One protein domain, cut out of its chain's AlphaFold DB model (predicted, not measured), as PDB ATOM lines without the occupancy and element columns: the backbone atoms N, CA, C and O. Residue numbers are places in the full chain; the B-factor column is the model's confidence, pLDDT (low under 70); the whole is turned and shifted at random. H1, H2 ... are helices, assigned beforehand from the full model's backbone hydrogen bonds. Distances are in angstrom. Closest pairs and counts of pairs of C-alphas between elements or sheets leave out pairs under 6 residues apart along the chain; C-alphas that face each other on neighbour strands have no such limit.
ATOM      1  N   ARG A  58     266.372 172.073 236.599       49.19
ATOM      2  CA  ARG A  58     267.221 171.404 235.599       49.19
ATOM      3  C   ARG A  58     268.425 172.255 235.232       49.19
ATOM      4  O   ARG A  58     269.511 171.717 235.077       49.19
ATOM      5  N   ALA A  59     268.230 173.567 235.095       54.38
ATOM      6  CA  ALA A  59     269.332 174.500 234.905       54.38
ATOM      7  C   ALA A  59     270.291 174.442 236.100       54.38
ATOM      8  O   ALA A  59     271.479 174.226 235.893       54.38
ATOM      9  N   LYS A  60     269.756 174.497 237.328       53.81
ATOM     10  CA  LYS A  60     270.552 174.395 238.555       53.81
ATOM     11  C   LYS A  60     271.299 173.057 238.675       53.81
ATOM     12  O   LYS A  60     272.493 173.057 238.924       53.81
ATOM     13  N   LEU A  61     270.640 171.929 238.403       53.00
ATOM     14  CA  LEU A  61     271.266 170.602 238.404       53.00
ATOM     15  C   LEU A  61     272.377 170.505 237.347       53.00
ATOM     16  O   LEU A  61     273.439 169.963 237.615       53.00
ATOM     17  N   ASN A  62     272.152 171.040 236.144       56.31
ATOM     18  CA  ASN A  62     273.171 171.053 235.092       56.31
ATOM     19  C   ASN A  62     274.371 171.939 235.461       56.31
ATOM     20  O   ASN A  62     275.495 171.621 235.078       56.31
ATOM     21  N   GLU A  63     274.141 173.046 236.169       59.06
ATOM     22  CA  GLU A  63     275.200 173.905 236.709       59.06
ATOM     23  C   GLU A  63     275.996 173.174 237.801       59.06
ATOM     24  O   GLU A  63     277.213 173.072 237.678       59.06
ATOM     25  N   GLU A  64     275.323 172.560 238.777       57.16
ATOM     26  CA  GLU A  64     275.952 171.779 239.857       57.16
ATOM     27  C   GLU A  64     276.747 170.571 239.325       57.16
ATOM     28  O   GLU A  64     277.874 170.322 239.750       57.16
ATOM     29  N   VAL A  65     276.205 169.838 238.343       59.12
ATOM     30  CA  VAL A  65     276.912 168.728 237.676       59.12
ATOM     31  C   VAL A  65     278.170 169.233 236.973       59.12
ATOM     32  O   VAL A  65     279.227 168.617 237.074       59.12
ATOM     33  N   LYS A  66     278.090 170.386 236.304       65.62
ATOM     34  CA  LYS A  66     279.232 170.980 235.604       65.62
ATOM     35  C   LYS A  66     280.315 171.473 236.566       65.62
ATOM     36  O   LYS A  66     281.501 171.358 236.257       65.62
ATOM     37  N   GLU A  67     279.928 172.016 237.718       65.94
ATOM     38  CA  GLU A  67     280.860 172.365 238.793       65.94
ATOM     39  C   GLU A  67     281.564 171.118 239.336       65.94
ATOM     40  O   GLU A  67     282.795 171.089 239.398       65.94
ATOM     41  N   LEU A  68     280.815 170.057 239.652       63.38
ATOM     42  CA  LEU A  68     281.379 168.784 240.110       63.38
ATOM     43  C   LEU A  68     282.339 168.172 239.081       63.38
ATOM     44  O   LEU A  68     283.435 167.751 239.456       63.38
ATOM     45  N   ASP A  69     281.984 168.196 237.796       73.88
ATOM     46  CA  ASP A  69     282.843 167.720 236.709       73.88
ATOM     47  C   ASP A  69     284.182 168.467 236.684       73.88
ATOM     48  O   ASP A  69     285.240 167.843 236.587       73.88
ATOM     49  N   VAL A  70     284.169 169.797 236.831       79.38
ATOM     50  CA  VAL A  70     285.394 170.612 236.879       79.38
ATOM     51  C   VAL A  70     286.235 170.284 238.112       79.38
ATOM     52  O   VAL A  70     287.448 170.076 237.990       79.38
ATOM     53  N   ILE A  71     285.611 170.217 239.289       79.12
ATOM     54  CA  ILE A  71     286.298 169.927 240.552       79.12
ATOM     55  C   ILE A  71     286.979 168.557 240.487       79.12
ATOM     56  O   ILE A  71     288.171 168.451 240.794       79.12
ATOM     57  N   ILE A  72     286.262 167.527 240.032       78.44
ATOM     58  CA  ILE A  72     286.771 166.156 239.936       78.44
ATOM     59  C   ILE A  72     287.846 166.055 238.850       78.44
ATOM     60  O   ILE A  72     288.937 165.544 239.108       78.44
ATOM     61  N   PHE A  73     287.586 166.572 237.645       82.06
ATOM     62  CA  PHE A  73     288.491 166.420 236.504       82.06
ATOM     63  C   PHE A  73     289.841 167.116 236.712       82.06
ATOM     64  O   PHE A  73     290.894 166.570 236.359       82.06
ATOM     65  N   TYR A  74     289.829 168.317 237.296       87.69
ATOM     66  CA  TYR A  74     291.048 169.080 237.573       87.69
ATOM     67  C   TYR A  74     291.614 168.830 238.980       87.69
ATOM     68  O   TYR A  74     292.703 169.319 239.290       87.69
ATOM     69  N   GLY A  75     290.930 168.029 239.803       88.38
ATOM     70  CA  GLY A  75     291.370 167.643 241.143       88.38
ATOM     71  C   GLY A  75     291.437 168.822 242.110       88.38
ATOM     72  O   GLY A  75     292.418 168.954 242.844       88.38
ATOM     73  N   ILE A  76     290.444 169.710 242.075       89.25
ATOM     74  CA  ILE A  76     290.352 170.884 242.952       89.25
ATOM     75  C   ILE A  76     290.034 170.425 244.377       89.25
ATOM     76  O   ILE A  76     289.114 169.640 244.596       89.25
ATOM     77  N   LYS A  77     290.804 170.902 245.356       90.69
ATOM     78  CA  LYS A  77     290.652 170.525 246.765       90.69
ATOM     79  C   LYS A  77     289.880 171.583 247.545       90.69
ATOM     80  O   LYS A  77     290.074 172.778 247.327       90.69
ATOM     81  N   ARG A  78     289.090 171.129 248.523       90.94
ATOM     82  CA  ARG A  78     288.463 171.995 249.527       90.94
ATOM     83  C   ARG A  78     289.522 172.624 250.437       90.94
ATOM     84  O   ARG A  78     290.322 171.880 251.009       90.94
ATOM     85  N   PRO A  79     289.547 173.961 250.583       90.50
ATOM     86  CA  PRO A  79     290.414 174.610 251.552       90.50
ATOM     87  C   PRO A  79     290.148 174.199 252.995       90.50
ATOM     88  O   PRO A  79     289.015 173.929 253.390       90.50
ATOM     89  N   ILE A  80     291.219 174.151 253.786       86.94
ATOM     90  CA  ILE A  80     291.151 173.774 255.197       86.94
ATOM     91  C   ILE A  80     290.335 174.815 255.977       86.94
ATOM     92  O   ILE A  80     290.527 176.019 255.810       86.94
ATOM     93  N   SER A  81     289.473 174.332 256.876       81.31
ATOM     94  CA  SER A  81     288.751 175.147 257.867       81.31
ATOM     95  C   SER A  81     287.791 176.202 257.295       81.31
ATOM     96  O   SER A  81     287.579 177.228 257.938       81.31
ATOM     97  N   ILE A  82     287.183 175.953 256.128       85.25
ATOM     98  CA  ILE A  82     286.090 176.786 255.591       85.25
ATOM     99  C   ILE A  82     284.728 176.103 255.771       85.25
ATOM    100  O   ILE A  82     284.628 174.879 255.638       85.25
ATOM    101  N   ASP A  83     283.685 176.886 256.051       86.50
ATOM    102  CA  ASP A  83     282.296 176.410 256.090       86.50
ATOM    103  C   ASP A  83     281.763 176.039 254.692       86.50
ATOM    104  O   ASP A  83     282.415 176.271 253.671       86.50
ATOM    105  N   ASP A  84     280.594 175.398 254.657       85.56
ATOM    106  CA  ASP A  84     279.993 174.904 253.413       85.56
ATOM    107  C   ASP A  84     279.545 176.042 252.484       85.56
ATOM    108  O   ASP A  84     279.708 175.932 251.272       85.56
ATOM    109  N   GLU A  85     279.073 177.168 253.031       88.00
ATOM    110  CA  GLU A  85     278.665 178.336 252.234       88.00
ATOM    111  C   GLU A  85     279.867 178.962 251.504       88.00
ATOM    112  O   GLU A  85     279.799 179.342 250.333       88.00
ATOM    113  N   THR A  86     281.004 179.062 252.187       89.25
ATOM    114  CA  THR A  86     282.258 179.564 251.621       89.25
ATOM    115  C   THR A  86     282.839 178.578 250.612       89.25
ATOM    116  O   THR A  86     283.413 178.994 249.604       89.25
ATOM    117  N   TRP A  87     282.683 177.276 250.861       88.31
ATOM    118  CA  TRP A  87     283.084 176.232 249.924       88.31
ATOM    119  C   TRP A  87     282.286 176.299 248.616       88.31
ATOM    120  O   TRP A  87     282.907 176.323 247.555       88.31
ATOM    121  N   GLU A  88     280.961 176.445 248.680       85.50
ATOM    122  CA  GLU A  88     280.097 176.591 247.497       85.50
ATOM    123  C   GLU A  88     280.524 177.799 246.642       85.50
ATOM    124  O   GLU A  88     280.763 177.678 245.439       85.50
ATOM    125  N   LYS A  89     280.759 178.961 247.272       90.94
ATOM    126  CA  LYS A  89     281.255 180.164 246.572       90.94
ATOM    127  C   LYS A  89     282.625 179.942 245.930       90.94
ATOM    128  O   LYS A  89     282.850 180.349 244.791       90.94
ATOM    129  N   TYR A  90     283.537 179.280 246.640       91.00
ATOM    130  CA  TYR A  90     284.862 178.955 246.117       91.00
ATOM    131  C   TYR A  90     284.777 178.043 244.884       91.00
ATOM    132  O   TYR A  90     285.458 178.296 243.888       91.00
ATOM    133  N   GLN A  91     283.927 177.011 244.919       88.50
ATOM    134  CA  GLN A  91     283.701 176.118 243.777       88.50
ATOM    135  C   GLN A  91     283.159 176.883 242.566       88.50
ATOM    136  O   GLN A  91     283.685 176.713 241.460       88.50
ATOM    137  N   GLY A  92     282.179 177.764 242.778       87.12
ATOM    138  CA  GLY A  92     281.613 178.607 241.725       87.12
ATOM    139  C   GLY A  92     282.652 179.534 241.081       87.12
ATOM    140  O   GLY A  92     282.738 179.622 239.850       87.12
ATOM    141  N   GLU A  93     283.510 180.181 241.880       93.94
ATOM    142  CA  GLU A  93     284.583 181.050 241.371       93.94
ATOM    143  C   GLU A  93     285.642 180.275 240.574       93.94
ATOM    144  O   GLU A  93     286.055 180.709 239.491       93.94
ATOM    145  N   VAL A  94     286.077 179.114 241.078       93.94
ATOM    146  CA  VAL A  94     287.037 178.251 240.373       93.94
ATOM    147  C   VAL A  94     286.442 177.754 239.060       93.94
ATOM    148  O   VAL A  94     287.102 177.848 238.023       93.94
ATOM    149  N   THR A  95     285.203 177.265 239.089       90.81
ATOM    150  CA  THR A  95     284.521 176.728 237.907       90.81
ATOM    151  C   THR A  95     284.334 177.802 236.850       90.81
ATOM    152  O   THR A  95     284.694 177.596 235.690       90.81
ATOM    153  N   THR A  96     283.865 178.987 237.244       95.00
ATOM    154  CA  THR A  96     283.704 180.125 236.329       95.00
ATOM    155  C   THR A  96     285.016 180.464 235.624       95.00
ATOM    156  O   THR A  96     285.041 180.640 234.401       95.00
ATOM    157  N   ASN A  97     286.127 180.508 236.367       97.62
ATOM    158  CA  ASN A  97     287.430 180.787 235.777       97.62
ATOM    159  C   ASN A  97     287.915 179.649 234.864       97.62
ATOM    160  O   ASN A  97     288.371 179.918 233.757       97.62
ATOM    161  N   VAL A  98     287.771 178.379 235.256       96.19
ATOM    162  CA  VAL A  98     288.140 177.231 234.405       96.19
ATOM    163  C   VAL A  98     287.397 177.266 233.067       96.19
ATOM    164  O   VAL A  98     288.028 177.150 232.016       96.19
ATOM    165  N   LEU A  99     286.089 177.520 233.077       93.00
ATOM    166  CA  LEU A  99     285.288 177.603 231.852       93.00
ATOM    167  C   LEU A  99     285.702 178.778 230.956       93.00
ATOM    168  O   LEU A  99     285.699 178.662 229.726       93.00
ATOM    169  N   LEU A 100     286.093 179.907 231.554       96.88
ATOM    170  CA  LEU A 100     286.692 181.018 230.815       96.88
ATOM    171  C   LEU A 100     287.998 180.584 230.134       96.88
ATOM    172  O   LEU A 100     288.181 180.853 228.944       96.88
ATOM    173  N   LEU A 101     288.880 179.890 230.856       97.69
ATOM    174  CA  LEU A 101     290.164 179.421 230.333       97.69
ATOM    175  C   LEU A 101     289.979 178.438 229.167       97.69
ATOM    176  O   LEU A 101     290.650 178.568 228.139       97.69
ATOM    177  N   GLU A 102     289.029 177.508 229.276       93.75
ATOM    178  CA  GLU A 102     288.674 176.576 228.197       93.75
ATOM    179  C   GLU A 102     288.169 177.320 226.953       93.75
ATOM    180  O   GLU A 102     288.651 177.084 225.841       93.75
ATOM    181  N   LYS A 103     287.274 178.303 227.126       95.12
ATOM    182  CA  LYS A 103     286.771 179.152 226.028       95.12
ATOM    183  C   LYS A 103     287.884 179.970 225.360       95.12
ATOM    184  O   LYS A 103     287.879 180.190 224.139       95.12
ATOM    185  N   GLN A 104     288.858 180.420 226.150       96.50
ATOM    186  CA  GLN A 104     290.056 181.105 225.663       96.50
ATOM    187  C   GLN A 104     291.019 180.162 224.928       96.50
ATOM    188  O   GLN A 104     291.864 180.629 224.167       96.50
ATOM    189  N   GLY A 105     290.843 178.846 225.054       95.38
ATOM    190  CA  GLY A 105     291.642 177.838 224.363       95.38
ATOM    191  C   GLY A 105     292.905 177.440 225.118       95.38
ATOM    192  O   GLY A 105     293.876 177.018 224.488       95.38
ATOM    193  N   TRP A 106     292.924 177.586 226.446       96.69
ATOM    194  CA  TRP A 106     293.974 176.990 227.267       96.69
ATOM    195  C   TRP A 106     293.969 175.468 227.131       96.69
ATOM    196  O   TRP A 106     292.920 174.827 227.164       96.69
ATOM    197  N   ALA A 107     295.155 174.875 227.002       93.12
ATOM    198  CA  ALA A 107     295.290 173.427 227.051       93.12
ATOM    199  C   ALA A 107     295.001 172.887 228.458       93.12
ATOM    200  O   ALA A 107     295.321 173.531 229.462       93.12
ATOM    201  N   VAL A 108     294.496 171.651 228.509       90.88
ATOM    202  CA  VAL A 108     294.196 170.915 229.748       90.88
ATOM    203  C   VAL A 108     295.380 170.925 230.717       90.88
ATOM    204  O   VAL A 108     295.188 171.168 231.904       90.88
ATOM    205  N   ASP A 109     296.611 170.736 230.231       93.38
ATOM    206  CA  ASP A 109     297.813 170.762 231.079       93.38
ATOM    207  C   ASP A 109     298.040 172.126 231.746       93.38
ATOM    208  O   ASP A 109     298.464 172.190 232.900       93.38
ATOM    209  N   GLY A 110     297.719 173.221 231.048       96.12
ATOM    210  CA  GLY A 110     297.762 174.571 231.606       96.12
ATOM    211  C   GLY A 110     296.743 174.745 232.731       96.12
ATOM    212  O   GLY A 110     297.099 175.203 233.815       96.12
ATOM    213  N   ILE A 111     295.502 174.303 232.515       97.06
ATOM    214  CA  ILE A 111     294.427 174.387 233.517       97.06
ATOM    215  C   ILE A 111     294.719 173.473 234.721       97.06
ATOM    216  O   ILE A 111     294.552 173.883 235.868       97.06
ATOM    217  N   LYS A 112     295.285 172.278 234.504       96.25
ATOM    218  CA  LYS A 112     295.790 171.415 235.588       96.25
ATOM    219  C   LYS A 112     296.910 172.083 236.391       96.25
ATOM    220  O   LYS A 112     296.988 171.902 237.606       96.25
ATOM    221  N   ALA A 113     297.774 172.871 235.750       97.94
ATOM    222  CA  ALA A 113     298.792 173.655 236.453       97.94
ATOM    223  C   ALA A 113     298.170 174.742 237.345       97.94
ATOM    224  O   ALA A 113     298.653 174.952 238.461       97.94
ATOM    225  N   TYR A 114     297.103 175.393 236.877       98.25
ATOM    226  CA  TYR A 114     296.308 176.325 237.677       98.25
ATOM    227  C   TYR A 114     295.686 175.628 238.897       98.25
ATOM    228  O   TYR A 114     295.945 176.043 240.025       98.25
ATOM    229  N   ALA A 115     294.988 174.506 238.691       97.12
ATOM    230  CA  ALA A 115     294.411 173.688 239.761       97.12
ATOM    231  C   ALA A 115     295.457 173.273 240.813       97.12
ATOM    232  O   ALA A 115     295.285 173.470 242.016       97.12
ATOM    233  N   LYS A 116     296.619 172.784 240.360       97.44
ATOM    234  CA  LYS A 116     297.743 172.438 241.242       97.44
ATOM    235  C   LYS A 116     298.252 173.642 242.038       97.44
ATOM    236  O   LYS A 116     298.652 173.484 243.192       97.44
ATOM    237  N   TYR A 117     298.274 174.829 241.434       96.75
ATOM    238  CA  TYR A 117     298.709 176.046 242.107       96.75
ATOM    239  C   TYR A 117     297.758 176.449 243.234       96.75
ATOM    240  O   TYR A 117     298.230 176.714 244.342       96.75
ATOM    241  N   ILE A 118     296.448 176.475 242.974       95.69
ATOM    242  CA  ILE A 118     295.456 176.864 243.984       95.69
ATOM    243  C   ILE A 118     295.361 175.822 245.098       95.69
ATOM    244  O   ILE A 118     295.330 176.195 246.266       95.69
ATOM    245  N   ASN A 119     295.482 174.529 244.786       95.12
ATOM    246  CA  ASN A 119     295.552 173.490 245.812       95.12
ATOM    247  C   ASN A 119     296.732 173.719 246.763       95.12
ATOM    248  O   ASN A 119     296.558 173.746 247.976       95.12
ATOM    249  N   LYS A 120     297.929 173.956 246.214       94.06
ATOM    250  CA  LYS A 120     299.147 174.151 247.009       94.06
ATOM    251  C   LYS A 120     299.132 175.439 247.840       94.06
ATOM    252  O   LYS A 120     299.718 175.488 248.921       94.06
ATOM    253  N   ASN A 121     298.582 176.523 247.294       91.25
ATOM    254  CA  ASN A 121     298.713 177.852 247.899       91.25
ATOM    255  C   ASN A 121     297.493 178.306 248.686       91.25
ATOM    256  O   ASN A 121     297.647 179.181 249.531       91.25
ATOM    257  N   ILE A 122     296.334 177.708 248.428       90.94
ATOM    258  CA  ILE A 122     295.080 178.031 249.094       90.94
ATOM    259  C   ILE A 122     294.597 176.810 249.866       90.94
ATOM    260  O   ILE A 122     294.459 176.883 251.079       90.94
ATOM    261  N   ALA A 123     294.379 175.677 249.189       86.69
ATOM    262  CA  ALA A 123     293.653 174.582 249.822       86.69
ATOM    263  C   ALA A 123     294.449 173.862 250.925       86.69
ATOM    264  O   ALA A 123     293.904 173.518 251.967       86.69
ATOM    265  N   GLU A 124     295.747 173.651 250.704       87.62
ATOM    266  CA  GLU A 124     296.653 172.919 251.601       87.62
ATOM    267  C   GLU A 124     297.239 173.787 252.726       87.62
ATOM    268  O   GLU A 124     298.049 173.310 253.522       87.62
ATOM    269  N   LYS A 125     296.862 175.067 252.800       83.12
ATOM    270  CA  LYS A 125     297.329 176.001 253.826       83.12
ATOM    271  C   LYS A 125     296.147 176.479 254.653       83.12
ATOM    272  O   LYS A 125     295.056 176.660 254.125       83.12
ATOM    273  N   ILE A 126     296.380 176.739 255.938       72.56
ATOM    274  CA  ILE A 126     295.435 177.533 256.730       72.56
ATOM    275  C   ILE A 126     295.443 178.939 256.116       72.56
ATOM    276  O   ILE A 126     296.520 179.548 256.066       72.56
ATOM    277  N   PRO A 127     294.309 179.449 255.604       66.31
ATOM    278  CA  PRO A 127     294.281 180.756 254.967       66.31
ATOM    279  C   PRO A 127     294.727 181.834 255.960       66.31
ATOM    280  O   PRO A 127     294.173 181.951 257.050       66.31
ATOM    281  N   SER A 128     295.719 182.649 255.594       64.94
ATOM    282  CA  SER A 128     296.097 183.827 256.392       64.94
ATOM    283  C   SER A 128     295.064 184.960 256.293       64.94
ATOM    284  O   SER A 128     295.167 185.950 257.012       64.94
ATOM    285  N   GLY A 129     294.095 184.829 255.383       75.00
ATOM    286  CA  GLY A 129     293.031 185.785 255.090       75.00
ATOM    287  C   GLY A 129     291.834 185.100 254.419       75.00
ATOM    288  O   GLY A 129     291.721 183.878 254.434       75.00
ATOM    289  N   ASN A 130     290.929 185.880 253.826       88.25
ATOM    290  CA  ASN A 130     289.724 185.347 253.184       88.25
ATOM    291  C   ASN A 130     290.074 184.539 251.918       88.25
ATOM    292  O   ASN A 130     290.666 185.067 250.978       88.25
ATOM    293  N   VAL A 131     289.650 183.273 251.879       91.19
ATOM    294  CA  VAL A 131     289.909 182.349 250.766       91.19
ATOM    295  C   VAL A 131     289.375 182.844 249.415       91.19
ATOM    296  O   VAL A 131     290.035 182.640 248.399       91.19
ATOM    297  N   LEU A 132     288.237 183.548 249.408       92.88
ATOM    298  CA  LEU A 132     287.630 184.123 248.201       92.88
ATOM    299  C   LEU A 132     288.475 185.272 247.634       92.88
ATOM    300  O   LEU A 132     288.609 185.430 246.427       92.88
ATOM    301  N   VAL A 133     289.152 186.035 248.497       93.25
ATOM    302  CA  VAL A 133     290.080 187.088 248.048       93.25
ATOM    303  C   VAL A 133     291.322 186.477 247.393       93.25
ATOM    304  O   VAL A 133     291.797 186.968 246.366       93.25
ATOM    305  N   GLU A 134     291.847 185.389 247.957       93.00
ATOM    306  CA  GLU A 134     293.014 184.705 247.393       93.00
ATOM    307  C   GLU A 134     292.691 184.005 246.066       93.00
ATOM    308  O   GLU A 134     293.516 184.040 245.145       93.00
ATOM    309  N   ILE A 135     291.501 183.406 245.925       95.06
ATOM    310  CA  ILE A 135     291.112 182.770 244.661       95.06
ATOM    311  C   ILE A 135     290.811 183.795 243.564       95.06
ATOM    312  O   ILE A 135     291.315 183.624 242.454       95.06
ATOM    313  N   ASP A 136     290.153 184.918 243.868       95.69
ATOM    314  CA  ASP A 136     289.977 186.034 242.929       95.69
ATOM    315  C   ASP A 136     291.331 186.585 242.445       95.69
ATOM    316  O   ASP A 136     291.549 186.789 241.244       95.69
ATOM    317  N   LYS A 137     292.305 186.742 243.350       95.69
ATOM    318  CA  LYS A 137     293.674 187.138 242.987       95.69
ATOM    319  C   LYS A 137     294.330 186.127 242.042       95.69
ATOM    320  O   LYS A 137     294.958 186.533 241.061       95.69
ATOM    321  N   CYS A 138     294.184 184.828 242.302       96.31
ATOM    322  CA  CYS A 138     294.698 183.779 241.419       96.31
ATOM    323  C   CYS A 138     294.005 183.801 240.048       96.31
ATOM    324  O   CYS A 138     294.689 183.746 239.026       96.31
ATOM    325  N   ASN A 139     292.679 183.952 240.019       97.69
ATOM    326  CA  ASN A 139     291.878 184.070 238.802       97.69
ATOM    327  C   ASN A 139     292.346 185.255 237.949       97.69
ATOM    328  O   ASN A 139     292.639 185.090 236.764       97.69
ATOM    329  N   LYS A 140     292.536 186.431 238.556       97.75
ATOM    330  CA  LYS A 140     293.061 187.625 237.872       97.75
ATOM    331  C   LYS A 140     294.450 187.402 237.282       97.75
ATOM    332  O   LYS A 140     294.701 187.831 236.157       97.75
ATOM    333  N   GLN A 141     295.334 186.691 237.985       98.31
ATOM    334  CA  GLN A 141     296.651 186.352 237.445       98.31
ATOM    335  C   GLN A 141     296.556 185.480 236.185       98.31
ATOM    336  O   GLN A 141     297.326 185.677 235.252       98.31
ATOM    337  N   THR A 142     295.570 184.585 236.067       98.44
ATOM    338  CA  THR A 142     295.391 183.783 234.834       98.44
ATOM    339  C   THR A 142     295.103 184.641 233.593       98.44
ATOM    340  O   THR A 142     295.335 184.200 232.470       98.44
ATOM    341  N   GLN A 143     294.647 185.882 233.798       98.00
ATOM    342  CA  GLN A 143     294.310 186.863 232.764       98.00
ATOM    343  C   GLN A 143     295.376 187.961 232.596       98.00
ATOM    344  O   GLN A 143     295.165 188.914 231.841       98.00
ATOM    345  N   LEU A 144     296.506 187.846 233.302       98.25
ATOM    346  CA  LEU A 144     297.613 188.796 233.278       98.25
ATOM    347  C   LEU A 144     298.881 188.086 232.792       98.25
ATOM    348  O   LEU A 144     299.492 187.297 233.519       98.25
ATOM    349  N   VAL A 145     299.263 188.352 231.545       98.56
ATOM    350  CA  VAL A 145     300.423 187.743 230.886       98.56
ATOM    351  C   VAL A 145     301.687 188.071 231.669       98.56
ATOM    352  O   VAL A 145     301.960 189.232 231.947       98.56
ATOM    353  N   GLY A 146     302.476 187.055 232.015       97.94
ATOM    354  CA  GLY A 146     303.708 187.244 232.790       97.94
ATOM    355  C   GLY A 146     303.566 187.096 234.297       97.94
ATOM    356  O   GLY A 146     304.582 186.898 234.968       97.94
ATOM    357  N   SER A 147     302.337 187.109 234.815       98.44
ATOM    358  CA  SER A 147     302.085 186.864 236.234       98.44
ATOM    359  C   SER A 147     302.496 185.446 236.642       98.44
ATOM    360  O   SER A 147     302.698 184.555 235.806       98.44
ATOM    361  N   GLU A 148     302.619 185.204 237.948       97.38
ATOM    362  CA  GLU A 148     303.074 183.913 238.456       97.38
ATOM    363  C   GLU A 148     302.176 182.751 237.997       97.38
ATOM    364  O   GLU A 148     302.688 181.767 237.449       97.38
ATOM    365  N   VAL A 149     300.857 182.854 238.195       98.31
ATOM    366  CA  VAL A 149     299.920 181.794 237.791       98.31
ATOM    367  C   VAL A 149     299.935 181.610 236.276       98.31
ATOM    368  O   VAL A 149     300.098 180.477 235.813       98.31
ATOM    369  N   PHE A 150     299.878 182.701 235.501       98.75
ATOM    370  CA  PHE A 150     299.939 182.638 234.039       98.75
ATOM    371  C   PHE A 150     301.197 181.908 233.561       98.75
ATOM    372  O   PHE A 150     301.108 180.998 232.736       98.75
ATOM    373  N   LYS A 151     302.376 182.250 234.103       98.38
ATOM    374  CA  LYS A 151     303.643 181.598 233.737       98.38
ATOM    375  C   LYS A 151     303.620 180.103 234.055       98.38
ATOM    376  O   LYS A 151     304.059 179.308 233.226       98.38
ATOM    377  N   LYS A 152     303.081 179.680 235.205       98.06
ATOM    378  CA  LYS A 152     302.975 178.244 235.532       98.06
ATOM    379  C   LYS A 152     302.096 177.493 234.532       98.06
ATOM    380  O   LYS A 152     302.495 176.424 234.073       98.06
ATOM    381  N   MET A 153     300.954 178.065 234.153       98.25
ATOM    382  CA  MET A 153     300.072 177.486 233.134       98.25
ATOM    383  C   MET A 153     300.749 177.456 231.758       98.25
ATOM    384  O   MET A 153     300.737 176.432 231.074       98.25
ATOM    385  N   TRP A 154     301.397 178.559 231.371       97.81
ATOM    386  CA  TRP A 154     302.127 178.691 230.112       97.81
ATOM    387  C   TRP A 154     303.210 177.621 229.968       97.81
ATOM    388  O   TRP A 154     303.312 176.995 228.914       97.81
ATOM    389  N   TYR A 155     304.012 177.388 231.011       96.50
ATOM    390  CA  TYR A 155     305.092 176.399 230.974       96.50
ATOM    391  C   TYR A 155     304.609 174.952 231.102       96.50
ATOM    392  O   TYR A 155     305.298 174.048 230.630       96.50
ATOM    393  N   ALA A 156     303.440 174.714 231.701       95.62
ATOM    394  CA  ALA A 156     302.835 173.385 231.713       95.62
ATOM    395  C   ALA A 156     302.387 172.954 230.309       95.62
ATOM    396  O   ALA A 156     302.566 171.796 229.937       95.62
ATOM    397  N   TRP A 157     301.895 173.892 229.490       92.88
ATOM    398  CA  TRP A 157     301.589 173.632 228.084       92.88
ATOM    399  C   TRP A 157     302.866 173.579 227.234       92.88
ATOM    400  O   TRP A 157     303.306 174.570 226.634       92.88
ATOM    401  N   LYS A 158     303.453 172.385 227.145       81.44
ATOM    402  CA  LYS A 158     304.613 172.097 226.295       81.44
ATOM    403  C   LYS A 158     304.199 172.085 224.817       81.44
ATOM    404  O   LYS A 158     303.848 171.046 224.276       81.44
TER     405      LYS A 158
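AT A GLANCE: This is residues 58 to 158 of the 450 residues of an uncharacterized protein of Mogibacterium pumilum (UniProt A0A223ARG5). Three helices, H2, H3 and H4, form an up-and-down bundle, their centres in a triangle, with H2 and H3 only loosely together. H1 crosses H2 with its later residues and reaches H3 at its last, while H5 packs on H3 and the last part of H4. The printed part has 101 residues with five named helices, H1 to H5 in order, and no named strand: all helix. It is compact, with a radius of gyration of the C-alphas of 13.1 A, and flat, spanning 36 by 35 by 19 A.

HOW THE PARTS SIT: H2, residues 84 to 104, touches H4, residues 131 to 142, at a shallow tilt of 5 degrees, the same way; their closest C-alphas, Tyr 90 and Leu 132, are 6.2 A apart. H2 is close but not clearly touching H3, residues 108 to 123 (Val 98 to Ile 111, closest C-alphas, 7.0 A). H3 and H4 form a hairpin, at 30 degrees, opposite ways, with closest C-alphas Ile 122 and Val 131 at 6.9 A. H5, residues 148 to 156, touches H3 at a steep tilt of 40 degrees, opposite ways; the closest C-alphas, Gly 110 and Met 153, are 4.0 A apart. H1, residues 58 to 74, touches H2 with residues 67 to 71 alone, about perpendicular at 79 degrees, and is apart from H4 and H5. In all five helices every O i to N i+4 pair is within hydrogen-bond range.

IN THESE COORDINATES: H1 begins at C-alpha 58 (267.221, 171.404, 235.599) and measures 24.0 A; H2 30.2 A, H3 20.4 A, H4 16.9 A. H5, 12.5 A, ends at C-alpha 156 (302.835, 173.385, 231.713).

THE WHOLE: The C-alphas farthest apart, Arg 58 and Gly 146, are 39.9 A apart. The printed part has no cut and no long link. Residues 58 to 68 and 127 to 128 have pLDDT under 70.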